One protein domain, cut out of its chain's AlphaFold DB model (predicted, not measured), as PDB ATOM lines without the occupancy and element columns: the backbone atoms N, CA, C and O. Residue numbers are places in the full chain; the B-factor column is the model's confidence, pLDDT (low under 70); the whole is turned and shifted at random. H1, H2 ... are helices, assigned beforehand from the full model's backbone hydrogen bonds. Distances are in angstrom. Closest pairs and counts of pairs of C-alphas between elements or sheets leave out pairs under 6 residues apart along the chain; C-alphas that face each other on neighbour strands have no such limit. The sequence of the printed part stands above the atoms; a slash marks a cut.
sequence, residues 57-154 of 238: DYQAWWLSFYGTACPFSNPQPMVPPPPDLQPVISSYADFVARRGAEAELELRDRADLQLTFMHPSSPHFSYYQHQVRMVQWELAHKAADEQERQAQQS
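AT A GLANCE: This is residues 57 to 154 of the 238 residues of the protein "SURP motif domain-containing protein" of Nippostrongylus brasiliensis (UniProt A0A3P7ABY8). Look first for one long helix, H4, whose earlier part is set in a small head made by H1, H2, H3 and the loops, while its residues 140 to 154 stick out as an arm. H2 crosses H4 in the head, H3 makes a corner with H2, and H1 is held more loosely. The 98 printed residues, with four named helices in the order H1, H2, H3, H4 and no named strand, are all helix by class. The whole is only just loose, close to compact, with a radius of gyration of the C-alphas of 15.3 A, and spans 50 by 30 by 25 A.

IN THESE COORDINATES: Find C-alpha 125 at (284.435, 163.562, 142.438); from there H4, residues 125 to 154, runs 43.9 A to C-alpha 154 at (258.834, 148.438, 174.741). H2, residues 85 to 99, is 21.3 A long. H3, residues 101 to 109, is 13.0 A, and H1, residues 57 to 66, is 14.0 A, beginning at (287.344, 161.856, 159.464).

HOW THE PARTS SIT: With its residues 128 to 136 alone, H4 touches H2 at a steep tilt of 51 degrees; their closest C-alphas, Ala 93 and Val 132, are 4.7 A apart. H2 and H3 only just touch, only at the corner, with 3 pairs of C-alphas within 8 A; the closest, Val 96 and Ala 103, are 5.8 A apart. H1 and H3 are close but not clearly touching, with the C-alphas of Tyr 66 and Ala 101 closest at 5.8 A. H1 and H4 are near each other; H3 and H4 are apart. In H1, H2, H3 and H4 every O i to N i+4 pair is within hydrogen-bond range.

THE WHOLE: The C-alphas of Ser 121 and Ser 154, the two farthest apart, are 50.6 A apart. The printed part has no cut. The links H1 to H2 and H3 to H4 are long. Residues 109 to 114 and 140 to 154 stand free. Look at residues 74, 75 and 154 for pLDDT under 70.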
ATOM      1  N   ASP A  57     288.683 162.431 159.594       84.81
ATOM      2  CA  ASP A  57     287.344 161.856 159.464       84.81
ATOM      3  C   ASP A  57     287.066 161.331 158.049       84.81
ATOM      4  O   ASP A  57     286.457 160.274 157.869       84.81
ATOM      5  N   TYR A  58     287.530 162.042 157.017       85.69
ATOM      6  CA  TYR A  58     287.371 161.598 155.635       85.69
ATOM      7  C   TYR A  58     288.230 160.375 155.340       85.69
ATOM      8  O   TYR A  58     287.763 159.460 154.664       85.69
ATOM      9  N   GLN A  59     289.460 160.329 155.854       87.19
ATOM     10  CA  GLN A  59     290.328 159.165 155.686       87.19
ATOM     11  C   GLN A  59     289.778 157.937 156.411       87.19
ATOM     12  O   GLN A  59     289.784 156.845 155.846       87.19
ATOM     13  N   ALA A  60     289.264 158.115 157.630       89.81
ATOM     14  CA  ALA A  60     288.619 157.050 158.390       89.81
ATOM     15  C   ALA A  60     287.370 156.529 157.667       89.81
ATOM     16  O   ALA A  60     287.201 155.316 157.517       89.81
ATOM     17  N   TRP A  61     286.532 157.435 157.151       91.12
ATOM     18  CA  TRP A  61     285.384 157.067 156.325       91.12
ATOM     19  C   TRP A  61     285.810 156.316 155.064       91.12
ATOM     20  O   TRP A  61     285.265 155.255 154.775       91.12
ATOM     21  N   TRP A  62     286.802 156.831 154.338       92.25
ATOM     22  CA  TRP A  62     287.312 156.217 153.116       92.25
ATOM     23  C   TRP A  62     287.797 154.791 153.374       92.25
ATOM     24  O   TRP A  62     287.454 153.873 152.631       92.25
ATOM     25  N   LEU A  63     288.563 154.595 154.449       92.38
ATOM     26  CA  LEU A  63     289.076 153.287 154.834       92.38
ATOM     27  C   LEU A  63     287.945 152.323 155.208       92.38
ATOM     28  O   LEU A  63     287.995 151.159 154.827       92.38
ATOM     29  N   SER A  64     286.917 152.807 155.908       92.50
ATOM     30  CA  SER A  64     285.720 152.022 156.233       92.50
ATOM     31  C   SER A  64     284.917 151.646 154.981       92.50
ATOM     32  O   SER A  64     284.485 150.507 154.834       92.50
ATOM     33  N   PHE A  65     284.748 152.591 154.052       93.31
ATOM     34  CA  PHE A  65     283.888 152.433 152.883       93.31
ATOM     35  C   PHE A  65     284.540 151.628 151.750       93.31
ATOM     36  O   PHE A  65     283.903 150.738 151.193       93.31
ATOM     37  N   TYR A  66     285.805 151.910 151.419       91.88
ATOM     38  CA  TYR A  66     286.544 151.260 150.326       91.88
ATOM     39  C   TYR A  66     287.523 150.173 150.801       91.88
ATOM     40  O   TYR A  66     288.167 149.531 149.972       91.88
ATOM     41  N   GLY A  67     287.726 150.000 152.112       93.25
ATOM     42  CA  GLY A  67     288.649 148.998 152.667       93.25
ATOM     43  C   GLY A  67     290.137 149.251 152.385       93.25
ATOM     44  O   GLY A  67     290.982 148.416 152.701       93.25
ATOM     45  N   THR A  68     290.481 150.387 151.780       91.69
ATOM     46  CA  THR A  68     291.844 150.747 151.363       91.69
ATOM     47  C   THR A  68     292.184 152.150 151.839       91.69
ATOM     48  O   THR A  68     291.292 152.962 152.055       91.69
ATOM     49  N   ALA A  69     293.468 152.458 152.033       89.12
ATOM     50  CA  ALA A  69     293.872 153.820 152.375       89.12
ATOM     51  C   ALA A  69     293.586 154.772 151.202       89.12
ATOM     52  O   ALA A  69     293.792 154.410 150.040       89.12
ATOM     53  N   CYS A  70     293.127 155.988 151.508       85.19
ATOM     54  CA  CYS A  70     292.866 156.999 150.489       85.19
ATOM     55  C   CYS A  70     294.161 157.317 149.723       85.19
ATOM     56  O   CYS A  70     295.145 157.719 150.346       85.19
ATOM     57  N   PRO A  71     294.198 157.158 148.385       83.56
ATOM     58  CA  PRO A  71     295.403 157.423 147.601       83.56
ATOM     59  C   PRO A  71     295.666 158.928 147.418       83.56
ATOM     60  O   PRO A  71     296.697 159.309 146.865       83.56
ATOM     61  N   PHE A  72     294.742 159.792 147.850       78.50
ATOM     62  CA  PHE A  72     294.844 161.242 147.715       78.50
ATOM     63  C   PHE A  72     295.367 161.852 149.015       78.50
ATOM     64  O   PHE A  72     294.725 161.769 150.058       78.50
ATOM     65  N   SER A  73     296.531 162.501 148.945       70.62
ATOM     66  CA  SER A  73     297.160 163.158 150.097       70.62
ATOM     67  C   SER A  73     296.490 164.475 150.499       70.62
ATOM     68  O   SER A  73     296.748 164.980 151.584       70.62
ATOM     69  N   ASN A  74     295.666 165.051 149.621       68.12
ATOM     70  CA  ASN A  74     294.960 166.305 149.853       68.12
ATOM     71  C   ASN A  74     293.508 166.178 149.365       68.12
ATOM     72  O   ASN A  74     293.304 165.665 148.257       68.12
ATOM     73  N   PRO A  75     292.509 166.648 150.136       66.75
ATOM     74  CA  PRO A  75     291.128 166.677 149.674       66.75
ATOM     75  C   PRO A  75     291.017 167.504 148.386       66.75
ATOM     76  O   PRO A  75     291.526 168.622 148.288       66.75
ATOM     77  N   GLN A  76     290.369 166.933 147.370       77.56
ATOM     78  CA  GLN A  76     290.087 167.644 146.124       77.56
ATOM     79  C   GLN A  76     289.110 168.799 146.407       77.56
ATOM     80  O   GLN A  76     288.168 168.615 147.184       77.56
ATOM     81  N   PRO A  77     289.289 169.981 145.788       79.50
ATOM     82  CA  PRO A  77     288.401 171.114 146.014       79.50
ATOM     83  C   PRO A  77     286.956 170.745 145.654       79.50
ATOM     84  O   PRO A  77     286.694 170.128 144.621       79.50
ATOM     85  N   MET A  78     286.005 171.106 146.518       84.12
ATOM     86  CA  MET A  78     284.586 170.835 146.291       84.12
ATOM     87  C   MET A  78     283.990 171.923 145.397       84.12
ATOM     88  O   MET A  78     283.638 173.007 145.860       84.12
ATOM     89  N   VAL A  79     283.911 171.642 144.095       86.06
ATOM     90  CA  VAL A  79     283.305 172.545 143.109       86.06
ATOM     91  C   VAL A  79     281.807 172.240 143.014       86.06
ATOM     92  O   VAL A  79     281.462 171.096 142.705       86.06
ATOM     93  N   PRO A  80     280.911 173.221 143.248       81.81
ATOM     94  CA  PRO A  80     279.476 172.999 143.126       81.81
ATOM     95  C   PRO A  80     279.151 172.576 141.685       81.81
ATOM     96  O   PRO A  80     279.487 173.309 140.748       81.81
ATOM     97  N   PRO A  81     278.548 171.392 141.478       86.50
ATOM     98  CA  PRO A  81     278.250 170.929 140.137       86.50
ATOM     99  C   PRO A  81     277.111 171.746 139.515       86.50
ATOM    100  O   PRO A  81     276.307 172.341 140.245       86.50
ATOM    101  N   PRO A  82     277.018 171.758 138.173       89.81
ATOM    102  CA  PRO A  82     275.899 172.364 137.458       89.81
ATOM    103  C   PRO A  82     274.542 171.855 137.977       89.81
ATOM    104  O   PRO A  82     274.457 170.697 138.400       89.81
ATOM    105  N   PRO A  83     273.476 172.674 137.917       89.38
ATOM    106  CA  PRO A  83     272.167 172.326 138.479       89.38
ATOM    107  C   PRO A  83     271.571 171.042 137.884       89.38
ATOM    108  O   PRO A  83     270.920 170.295 138.605       89.38
ATOM    109  N   ASP A  84     271.856 170.730 136.619       91.88
ATOM    110  CA  ASP A  84     271.367 169.508 135.962       91.88
ATOM    111  C   ASP A  84     272.079 168.241 136.460       91.88
ATOM    112  O   ASP A  84     271.517 167.147 136.468       91.88
ATOM    113  N   LEU A  85     273.334 168.383 136.893       91.31
ATOM    114  CA  LEU A  85     274.194 167.271 137.291       91.31
ATOM    115  C   LEU A  85     274.048 166.939 138.787       91.31
ATOM    116  O   LEU A  85     274.256 165.795 139.188       91.31
ATOM    117  N   GLN A  86     273.628 167.909 139.605       92.06
ATOM    118  CA  GLN A  86     273.316 167.729 141.029       92.06
ATOM    119  C   GLN A  86     272.331 166.581 141.325       92.06
ATOM    120  O   GLN A  86     272.696 165.710 142.119       92.06
ATOM    121  N   PRO A  87     271.121 166.524 140.724       94.50
ATOM    122  CA  PRO A  87     270.160 165.460 141.018       94.50
ATOM    123  C   PRO A  87     270.656 164.088 140.550       94.50
ATOM    124  O   PRO A  87     270.402 163.087 141.217       94.50
ATOM    125  N   VAL A  88     271.416 164.040 139.451       94.62
ATOM    126  CA  VAL A  88     272.034 162.803 138.957       94.62
ATOM    127  C   VAL A  88     273.037 162.277 139.981       94.62
ATOM    128  O   VAL A  88     272.926 161.130 140.405       94.62
ATOM    129  N   ILE A  89     273.966 163.124 140.446       95.00
ATOM    130  CA  ILE A  89     274.915 162.746 141.503       95.00
ATOM    131  C   ILE A  89     274.172 162.281 142.755       95.00
ATOM    132  O   ILE A  89     274.522 161.243 143.300       95.00
ATOM    133  N   SER A  90     273.170 163.036 143.211       94.88
ATOM    134  CA  SER A  90     272.419 162.716 144.429       94.88
ATOM    135  C   SER A  90     271.748 161.340 144.343       94.88
ATOM    136  O   SER A  90     271.873 160.543 145.270       94.88
ATOM    137  N   SER A  91     271.132 161.010 143.204       95.81
ATOM    138  CA  SER A  91     270.496 159.705 142.986       95.81
ATOM    139  C   SER A  91     271.496 158.545 143.042       95.81
ATOM    140  O   SER A  91     271.250 157.551 143.727       95.81
ATOM    141  N   TYR A  92     272.643 158.672 142.367       95.81
ATOM    142  CA  TYR A  92     273.679 157.636 142.415       95.81
ATOM    143  C   TYR A  92     274.362 157.564 143.782       95.81
ATOM    144  O   TYR A  92     274.701 156.474 144.232       95.81
ATOM    145  N   ALA A  93     274.526 158.698 144.465       96.06
ATOM    146  CA  ALA A  93     275.086 158.738 145.806       96.06
ATOM    147  C   ALA A  93     274.196 158.002 146.814       96.06
ATOM    148  O   ALA A  93     274.720 157.227 147.607       96.06
ATOM    149  N   ASP A  94     272.871 158.169 146.754       96.50
ATOM    150  CA  ASP A  94     271.936 157.419 147.604       96.50
ATOM    151  C   ASP A  94     271.985 155.913 147.311       96.50
ATOM    152  O   ASP A  94     272.070 155.083 148.221       96.50
ATOM    153  N   PHE A  95     272.029 155.544 146.031       96.56
ATOM    154  CA  PHE A  95     272.158 154.149 145.619       96.56
ATOM    155  C   PHE A  95     273.447 153.496 146.142       96.56
ATOM    156  O   PHE A  95     273.406 152.400 146.709       96.56
ATOM    157  N   VAL A  96     274.585 154.176 145.990       96.81
ATOM    158  CA  VAL A  96     275.898 153.697 146.441       96.81
ATOM    159  C   VAL A  96     276.006 153.713 147.966       96.81
ATOM    160  O   VAL A  96     276.532 152.767 148.544       96.81
ATOM    161  N   ALA A  97     275.450 154.718 148.647       96.00
ATOM    162  CA  ALA A  97     275.440 154.782 150.108       96.00
ATOM    163  C   ALA A  97     274.747 153.564 150.735       96.00
ATOM    164  O   ALA A  97     275.201 153.071 151.765       96.00
ATOM    165  N   ARG A  98     273.684 153.061 150.095       95.19
ATOM    166  CA  ARG A  98     272.927 151.882 150.544       95.19
ATOM    167  C   ARG A  98     273.576 150.555 150.167       95.19
ATOM    168  O   ARG A  98     273.486 149.607 150.940       95.19
ATOM    169  N   ARG A  99     274.161 150.457 148.968       95.69
ATOM    170  CA  ARG A  99     274.740 149.199 148.458       95.69
ATOM    171  C   ARG A  99     276.208 148.993 148.829       95.69
ATOM    172  O   ARG A  99     276.652 147.852 148.861       95.69
ATOM    173  N   GLY A 100     276.938 150.065 149.114       93.81
ATOM    174  CA  GLY A 100     278.372 150.043 149.389       93.81
ATOM    175  C   GLY A 100     279.240 150.333 148.161       93.81
ATOM    176  O   GLY A 100     278.746 150.572 147.057       93.81
ATOM    177  N   ALA A 101     280.559 150.301 148.370       93.94
ATOM    178  CA  ALA A 101     281.564 150.655 147.366       93.94
ATOM    179  C   ALA A 101     281.580 149.732 146.132       93.94
ATOM    180  O   ALA A 101     281.944 150.176 145.045       93.94
ATOM    181  N   GLU A 102     281.138 148.480 146.262       94.12
ATOM    182  CA  GLU A 102     281.064 147.535 145.135       94.12
ATOM    183  C   GLU A 102     280.134 148.046 144.026       94.12
ATOM    184  O   GLU A 102     280.459 147.974 142.843       94.12
ATOM    185  N   ALA A 103     279.008 148.664 144.404       94.75
ATOM    186  CA  ALA A 103     278.075 149.243 143.443       94.75
ATOM    187  C   ALA A 103     278.687 150.430 142.683       94.75
ATOM    188  O   ALA A 103     278.369 150.646 141.515       94.75
ATOM    189  N   GLU A 104     279.577 151.195 143.321       94.31
ATOM    190  CA  GLU A 104     280.340 152.239 142.633       94.31
ATOM    191  C   GLU A 104     281.294 151.633 141.600       94.31
ATOM    192  O   GLU A 104     281.421 152.175 140.501       94.31
ATOM    193  N   LEU A 105     281.939 150.509 141.920       92.69
ATOM    194  CA  LEU A 105     282.844 149.822 141.002       92.69
ATOM    195  C   LEU A 105     282.096 149.324 139.756       92.69
ATOM    196  O   LEU A 105     282.504 149.622 138.635       92.69
ATOM    197  N   GLU A 106     280.948 148.672 139.950       93.56
ATOM    198  CA  GLU A 106     280.085 148.200 138.859       93.56
ATOM    199  C   GLU A 106     279.600 149.347 137.957       93.56
ATOM    200  O   GLU A 106     279.580 149.229 136.732       93.56
ATOM    201  N   LEU A 107     279.214 150.480 138.551       93.69
ATOM    202  CA  LEU A 107     278.779 151.663 137.805       93.69
ATOM    203  C   LEU A 107     279.922 152.305 137.013       93.69
ATOM    204  O   LEU A 107     279.684 152.852 135.937       93.69
ATOM    205  N   ARG A 108     281.159 152.225 137.510       90.81
ATOM    206  CA  ARG A 108     282.347 152.738 136.813       90.81
ATOM    207  C   ARG A 108     282.745 151.887 135.611       90.81
ATOM    208  O   ARG A 108     283.251 152.441 134.638       90.81
ATOM    209  N   ASP A 109     282.484 150.583 135.645       91.50
ATOM    210  CA  ASP A 109     282.724 149.688 134.502       91.50
ATOM    211  C   ASP A 109     281.721 149.922 133.356       91.50
ATOM    212  O   ASP A 109     281.977 149.598 132.191       91.50
ATOM    213  N   ARG A 110     280.587 150.556 133.663       91.75
ATOM    214  CA  ARG A 110     279.536 150.920 132.711       91.75
ATOM    215  C   ARG A 110     279.820 152.243 131.997       91.75
ATOM    216  O   ARG A 110     279.268 153.298 132.314       91.75
ATOM    217  N   ALA A 111     280.654 152.170 130.961       86.75
ATOM    218  CA  ALA A 111     281.003 153.319 130.117       86.75
ATOM    219  C   ALA A 111     279.805 153.938 129.352       86.75
ATOM    220  O   ALA A 111     279.880 155.088 128.911       86.75
ATOM    221  N   ASP A 112     278.695 153.205 129.205       90.38
ATOM    222  CA  ASP A 112     277.453 153.668 128.572       90.38
ATOM    223  C   ASP A 112     276.771 154.795 129.356       90.38
ATOM    224  O   ASP A 112     276.188 155.698 128.758       90.38
ATOM    225  N   LEU A 113     276.886 154.781 130.686       88.12
ATOM    226  CA  LEU A 113     276.209 155.730 131.573       88.12
ATOM    227  C   LEU A 113     276.934 157.082 131.697       88.12
ATOM    228  O   LEU A 113     276.397 158.003 132.307       88.12
ATOM    229  N   GLN A 114     278.138 157.214 131.123       86.88
ATOM    230  CA  GLN A 114     278.927 158.457 131.109       86.88
ATOM    231  C   GLN A 114     279.106 159.090 132.507       86.88
ATOM    232  O   GLN A 114     279.126 160.316 132.654       86.88
ATOM    233  N   LEU A 115     279.268 158.262 133.548       91.38
ATOM    234  CA  LEU A 115     279.386 158.675 134.956       91.38
ATOM    235  C   LEU A 115     280.773 159.251 135.280       91.38
ATOM    236  O   LEU A 115     281.476 158.820 136.192       91.38
ATOM    237  N   THR A 116     281.171 160.275 134.527       91.31
ATOM    238  CA  THR A 116     282.505 160.887 134.584       91.31
ATOM    239  C   THR A 116     282.832 161.410 135.986       91.31
ATOM    240  O   THR A 116     283.986 161.394 136.401       91.31
ATOM    241  N   PHE A 117     281.822 161.844 136.747       92.12
ATOM    242  CA  PHE A 117     281.978 162.344 138.117       92.12
ATOM    243  C   PHE A 117     282.387 161.273 139.142       92.12
ATOM    244  O   PHE A 117     282.862 161.647 140.208       92.12
ATOM    245  N   MET A 118     282.247 159.976 138.843       91.94
ATOM    246  CA  MET A 118     282.689 158.885 139.729       91.94
ATOM    247  C   MET A 118     284.193 158.602 139.604       91.94
ATOM    248  O   MET A 118     284.753 157.843 140.392       91.94
ATOM    249  N   HIS A 119     284.873 159.201 138.624       90.62
ATOM    250  CA  HIS A 119     286.310 159.027 138.457       90.62
ATOM    251  C   HIS A 119     287.107 160.033 139.292       90.62
ATOM    252  O   HIS A 119     286.805 161.227 139.253       90.62
ATOM    253  N   PRO A 120     288.215 159.605 139.924       88.44
ATOM    254  CA  PRO A 120     289.094 160.501 140.671       88.44
ATOM    255  C   PRO A 120     289.687 161.671 139.889       88.44
ATOM    256  O   PRO A 120     290.076 162.674 140.477       88.44
ATOM    257  N   SER A 121     289.780 161.547 138.564       88.50
ATOM    258  CA  SER A 121     290.269 162.608 137.680       88.50
ATOM    259  C   SER A 121     289.252 163.729 137.456       88.50
ATOM    260  O   SER A 121     289.584 164.735 136.834       88.50
ATOM    261  N   SER A 122     288.003 163.547 137.888       89.75
ATOM    262  CA  SER A 122     286.925 164.494 137.640       89.75
ATOM    263  C   SER A 122     286.861 165.591 138.706       89.75
ATOM    264  O   SER A 122     286.945 165.287 139.898       89.75
ATOM    265  N   PRO A 123     286.598 166.856 138.325       90.38
ATOM    266  CA  PRO A 123     286.417 167.958 139.274       90.38
ATOM    267  C   PRO A 123     285.244 167.774 140.249       90.38
ATOM    268  O   PRO A 123     285.203 168.419 141.292       90.38
ATOM    269  N   HIS A 124     284.271 166.924 139.907       92.25
ATOM    270  CA  HIS A 124     283.057 166.708 140.703       92.25
ATOM    271  C   HIS A 124     283.124 165.475 141.613       92.25
ATOM    272  O   HIS A 124     282.158 165.182 142.318       92.25
ATOM    273  N   PHE A 125     284.256 164.770 141.634       91.81
ATOM    274  CA  PHE A 125     284.435 163.562 142.438       91.81
ATOM    275  C   PHE A 125     284.321 163.830 143.944       91.81
ATOM    276  O   PHE A 125     283.622 163.109 144.654       91.81
ATOM    277  N   SER A 126     284.924 164.924 144.419       90.81
ATOM    278  CA  SER A 126     284.826 165.374 145.814       90.81
ATOM    279  C   SER A 126     283.379 165.620 146.244       90.81
ATOM    280  O   SER A 126     282.966 165.210 147.329       90.81
ATOM    281  N   TYR A 127     282.588 166.254 145.372       92.12
ATOM    282  CA  TYR A 127     281.178 166.524 145.629       92.12
ATOM    283  C   TYR A 127     280.355 165.231 145.692       92.12
ATOM    284  O   TYR A 127     279.549 165.066 146.604       92.12
ATOM    285  N   TYR A 128     280.580 164.293 144.770       93.88
ATOM    286  CA  TYR A 128     279.922 162.983 144.796       93.88
ATOM    287  C   TYR A 128     280.190 162.232 146.110       93.88
ATOM    288  O   TYR A 128     279.252 161.799 146.775       93.88
ATOM    289  N   GLN A 129     281.443 162.159 146.556       92.75
ATOM    290  CA  GLN A 129     281.791 161.502 147.821       92.75
ATOM    291  C   GLN A 129     281.189 162.191 149.041       92.75
ATOM    292  O   GLN A 129     280.810 161.539 150.012       92.75
ATOM    293  N   HIS A 130     281.129 163.523 149.024       92.44
ATOM    294  CA  HIS A 130     280.442 164.278 150.061       92.44
ATOM    295  C   HIS A 130     278.958 163.895 150.123       92.44
ATOM    296  O   HIS A 130     278.451 163.639 151.210       92.44
ATOM    297  N   GLN A 131     278.283 163.767 148.976       94.12
ATOM    298  CA  GLN A 131     276.890 163.314 148.923       94.12
ATOM    299  C   GLN A 131     276.720 161.894 149.477       94.12
ATOM    300  O   GLN A 131     275.833 161.671 150.294       94.12
ATOM    301  N   VAL A 132     277.597 160.948 149.116       95.38
ATOM    302  CA  VAL A 132     277.552 159.576 149.664       95.38
ATOM    303  C   VAL A 132     277.679 159.597 151.190       95.38
ATOM    304  O   VAL A 132     276.891 158.955 151.886       95.38
ATOM    305  N   ARG A 133     278.631 160.374 151.724       94.06
ATOM    306  CA  ARG A 133     278.817 160.549 153.174       94.06
ATOM    307  C   ARG A 133     277.588 161.135 153.854       94.06
ATOM    308  O   ARG A 133     277.194 160.636 154.904       94.06
ATOM    309  N   MET A 134     276.985 162.167 153.264       94.44
ATOM    310  CA  MET A 134     275.771 162.778 153.804       94.44
ATOM    311  C   MET A 134     274.632 161.766 153.902       94.44
ATOM    312  O   MET A 134     274.042 161.626 154.969       94.44
ATOM    313  N   VAL A 135     274.385 160.992 152.844       96.06
ATOM    314  CA  VAL A 135     273.327 159.974 152.866       96.06
ATOM    315  C   VAL A 135     273.610 158.894 153.915       96.06
ATOM    316  O   VAL A 135     272.707 158.499 154.647       96.06
ATOM    317  N   GLN A 136     274.856 158.426 154.047       94.69
ATOM    318  CA  GLN A 136     275.207 157.455 155.093       94.69
ATOM    319  C   GLN A 136     274.987 158.008 156.501       94.69
ATOM    320  O   GLN A 136     274.484 157.297 157.370       94.69
ATOM    321  N   TRP A 137     275.334 159.275 156.721       93.94
ATOM    322  CA  TRP A 137     275.112 159.950 157.992       93.94
ATOM    323  C   TRP A 137     273.617 160.074 158.316       93.94
ATOM    324  O   TRP A 137     273.213 159.775 159.442       93.94
ATOM    325  N   GLU A 138     272.791 160.437 157.332       95.06
ATOM    326  CA  GLU A 138     271.331 160.516 157.470       95.06
ATOM    327  C   GLU A 138     270.710 159.145 157.761       95.06
ATOM    328  O   GLU A 138     269.864 159.020 158.647       95.06
ATOM    329  N   LEU A 139     271.152 158.098 157.058       93.81
ATOM    330  CA  LEU A 139     270.702 156.724 157.293       93.81
ATOM    331  C   LEU A 139     271.054 156.247 158.706       93.81
ATOM    332  O   LEU A 139     270.220 155.621 159.358       93.81
ATOM    333  N   ALA A 140     272.255 156.568 159.191       92.75
ATOM    334  CA  ALA A 140     272.680 156.230 160.545       92.75
ATOM    335  C   ALA A 140     271.850 156.963 161.614       92.75
ATOM    336  O   ALA A 140     271.426 156.332 162.580       92.75
ATOM    337  N   HIS A 141     271.563 158.256 161.421       93.31
ATOM    338  CA  HIS A 141     270.709 159.028 162.337       93.31
ATOM    339  C   HIS A 141     269.286 158.488 162.372       93.31
ATOM    340  O   HIS A 141     268.743 158.237 163.443       93.31
ATOM    341  N   LYS A 142     268.707 158.218 161.200       94.31
ATOM    342  CA  LYS A 142     267.365 157.647 161.110       94.31
ATOM    343  C   LYS A 142     267.275 156.283 161.802       94.31
ATOM    344  O   LYS A 142     266.294 156.015 162.490       94.31
ATOM    345  N   ALA A 143     268.290 155.433 161.648       92.62
ATOM    346  CA  ALA A 143     268.340 154.138 162.324       92.62
ATOM    347  C   ALA A 143     268.448 154.279 163.855       92.62
ATOM    348  O   ALA A 143     267.811 153.512 164.575       92.62
ATOM    349  N   ALA A 144     269.213 155.256 164.351       92.50
ATOM    350  CA  ALA A 144     269.318 155.544 165.781       92.50
ATOM    351  C   ALA A 144     267.982 156.045 166.361       92.50
ATOM    352  O   ALA A 144     267.496 155.487 167.346       92.50
ATOM    353  N   ASP A 145     267.333 157.007 165.700       92.56
ATOM    354  CA  ASP A 145     266.026 157.542 166.111       92.56
ATOM    355  C   ASP A 145     264.940 156.449 166.154       92.56
ATOM    356  O   ASP A 145     264.090 156.414 167.051       92.56
ATOM    357  N   GLU A 146     264.948 155.535 165.178       92.12
ATOM    358  CA  GLU A 146     264.027 154.397 165.133       92.12
ATOM    359  C   GLU A 146     264.280 153.407 166.280       92.12
ATOM    360  O   GLU A 146     263.317 152.930 166.887       92.12
ATOM    361  N   GLN A 147     265.542 153.131 166.622       87.94
ATOM    362  CA  GLN A 147     265.898 152.278 167.762       87.94
ATOM    363  C   GLN A 147     265.454 152.887 169.094       87.94
ATOM    364  O   GLN A 147     264.881 152.185 169.929       87.94
ATOM    365  N   GLU A 148     265.646 154.192 169.285       89.06
ATOM    366  CA  GLU A 148     265.200 154.896 170.491       89.06
ATOM    367  C   GLU A 148     263.674 154.877 170.633       89.06
ATOM    368  O   GLU A 148     263.147 154.596 171.714       89.06
ATOM    369  N   ARG A 149     262.942 155.100 169.534       89.25
ATOM    370  CA  ARG A 149     261.475 154.992 169.519       89.25
ATOM    371  C   ARG A 149     260.987 153.584 169.848       89.25
ATOM    372  O   ARG A 149     260.001 153.445 170.570       89.25
ATOM    373  N   GLN A 150     261.657 152.550 169.341       84.75
ATOM    374  CA  GLN A 150     261.320 151.154 169.641       84.75
ATOM    375  C   GLN A 150     261.613 150.797 171.106       84.75
ATOM    376  O   GLN A 150     260.785 150.150 171.748       84.75
ATOM    377  N   ALA A 151     262.729 151.274 171.668       82.56
ATOM    378  CA  ALA A 151     263.064 151.075 173.078       82.56
ATOM    379  C   ALA A 151     262.016 151.715 174.009       82.56
ATOM    380  O   ALA A 151     261.494 151.045 174.900       82.56
ATOM    381  N   GLN A 152     261.612 152.960 173.734       79.50
ATOM    382  CA  GLN A 152     260.596 153.681 174.517       79.50
ATOM    383  C   GLN A 152     259.191 153.062 174.412       79.50
ATOM    384  O   GLN A 152     258.419 153.120 175.367       79.50
ATOM    385  N   GLN A 153     258.844 152.441 173.278       72.75
ATOM    386  CA  GLN A 153     257.575 151.715 173.131       72.75
ATOM    387  C   GLN A 153     257.569 150.369 173.871       72.75
ATOM    388  O   GLN A 153     256.507 149.923 174.304       72.75
ATOM    389  N   SER A 154     258.730 149.736 174.060       61.62
ATOM    390  CA  SER A 154     258.834 148.438 174.741       61.62
ATOM    391  C   SER A 154     258.745 148.517 176.275       61.62
ATOM    392  O   SER A 154     258.297 147.561 176.904       61.62
TER     393      SER A 154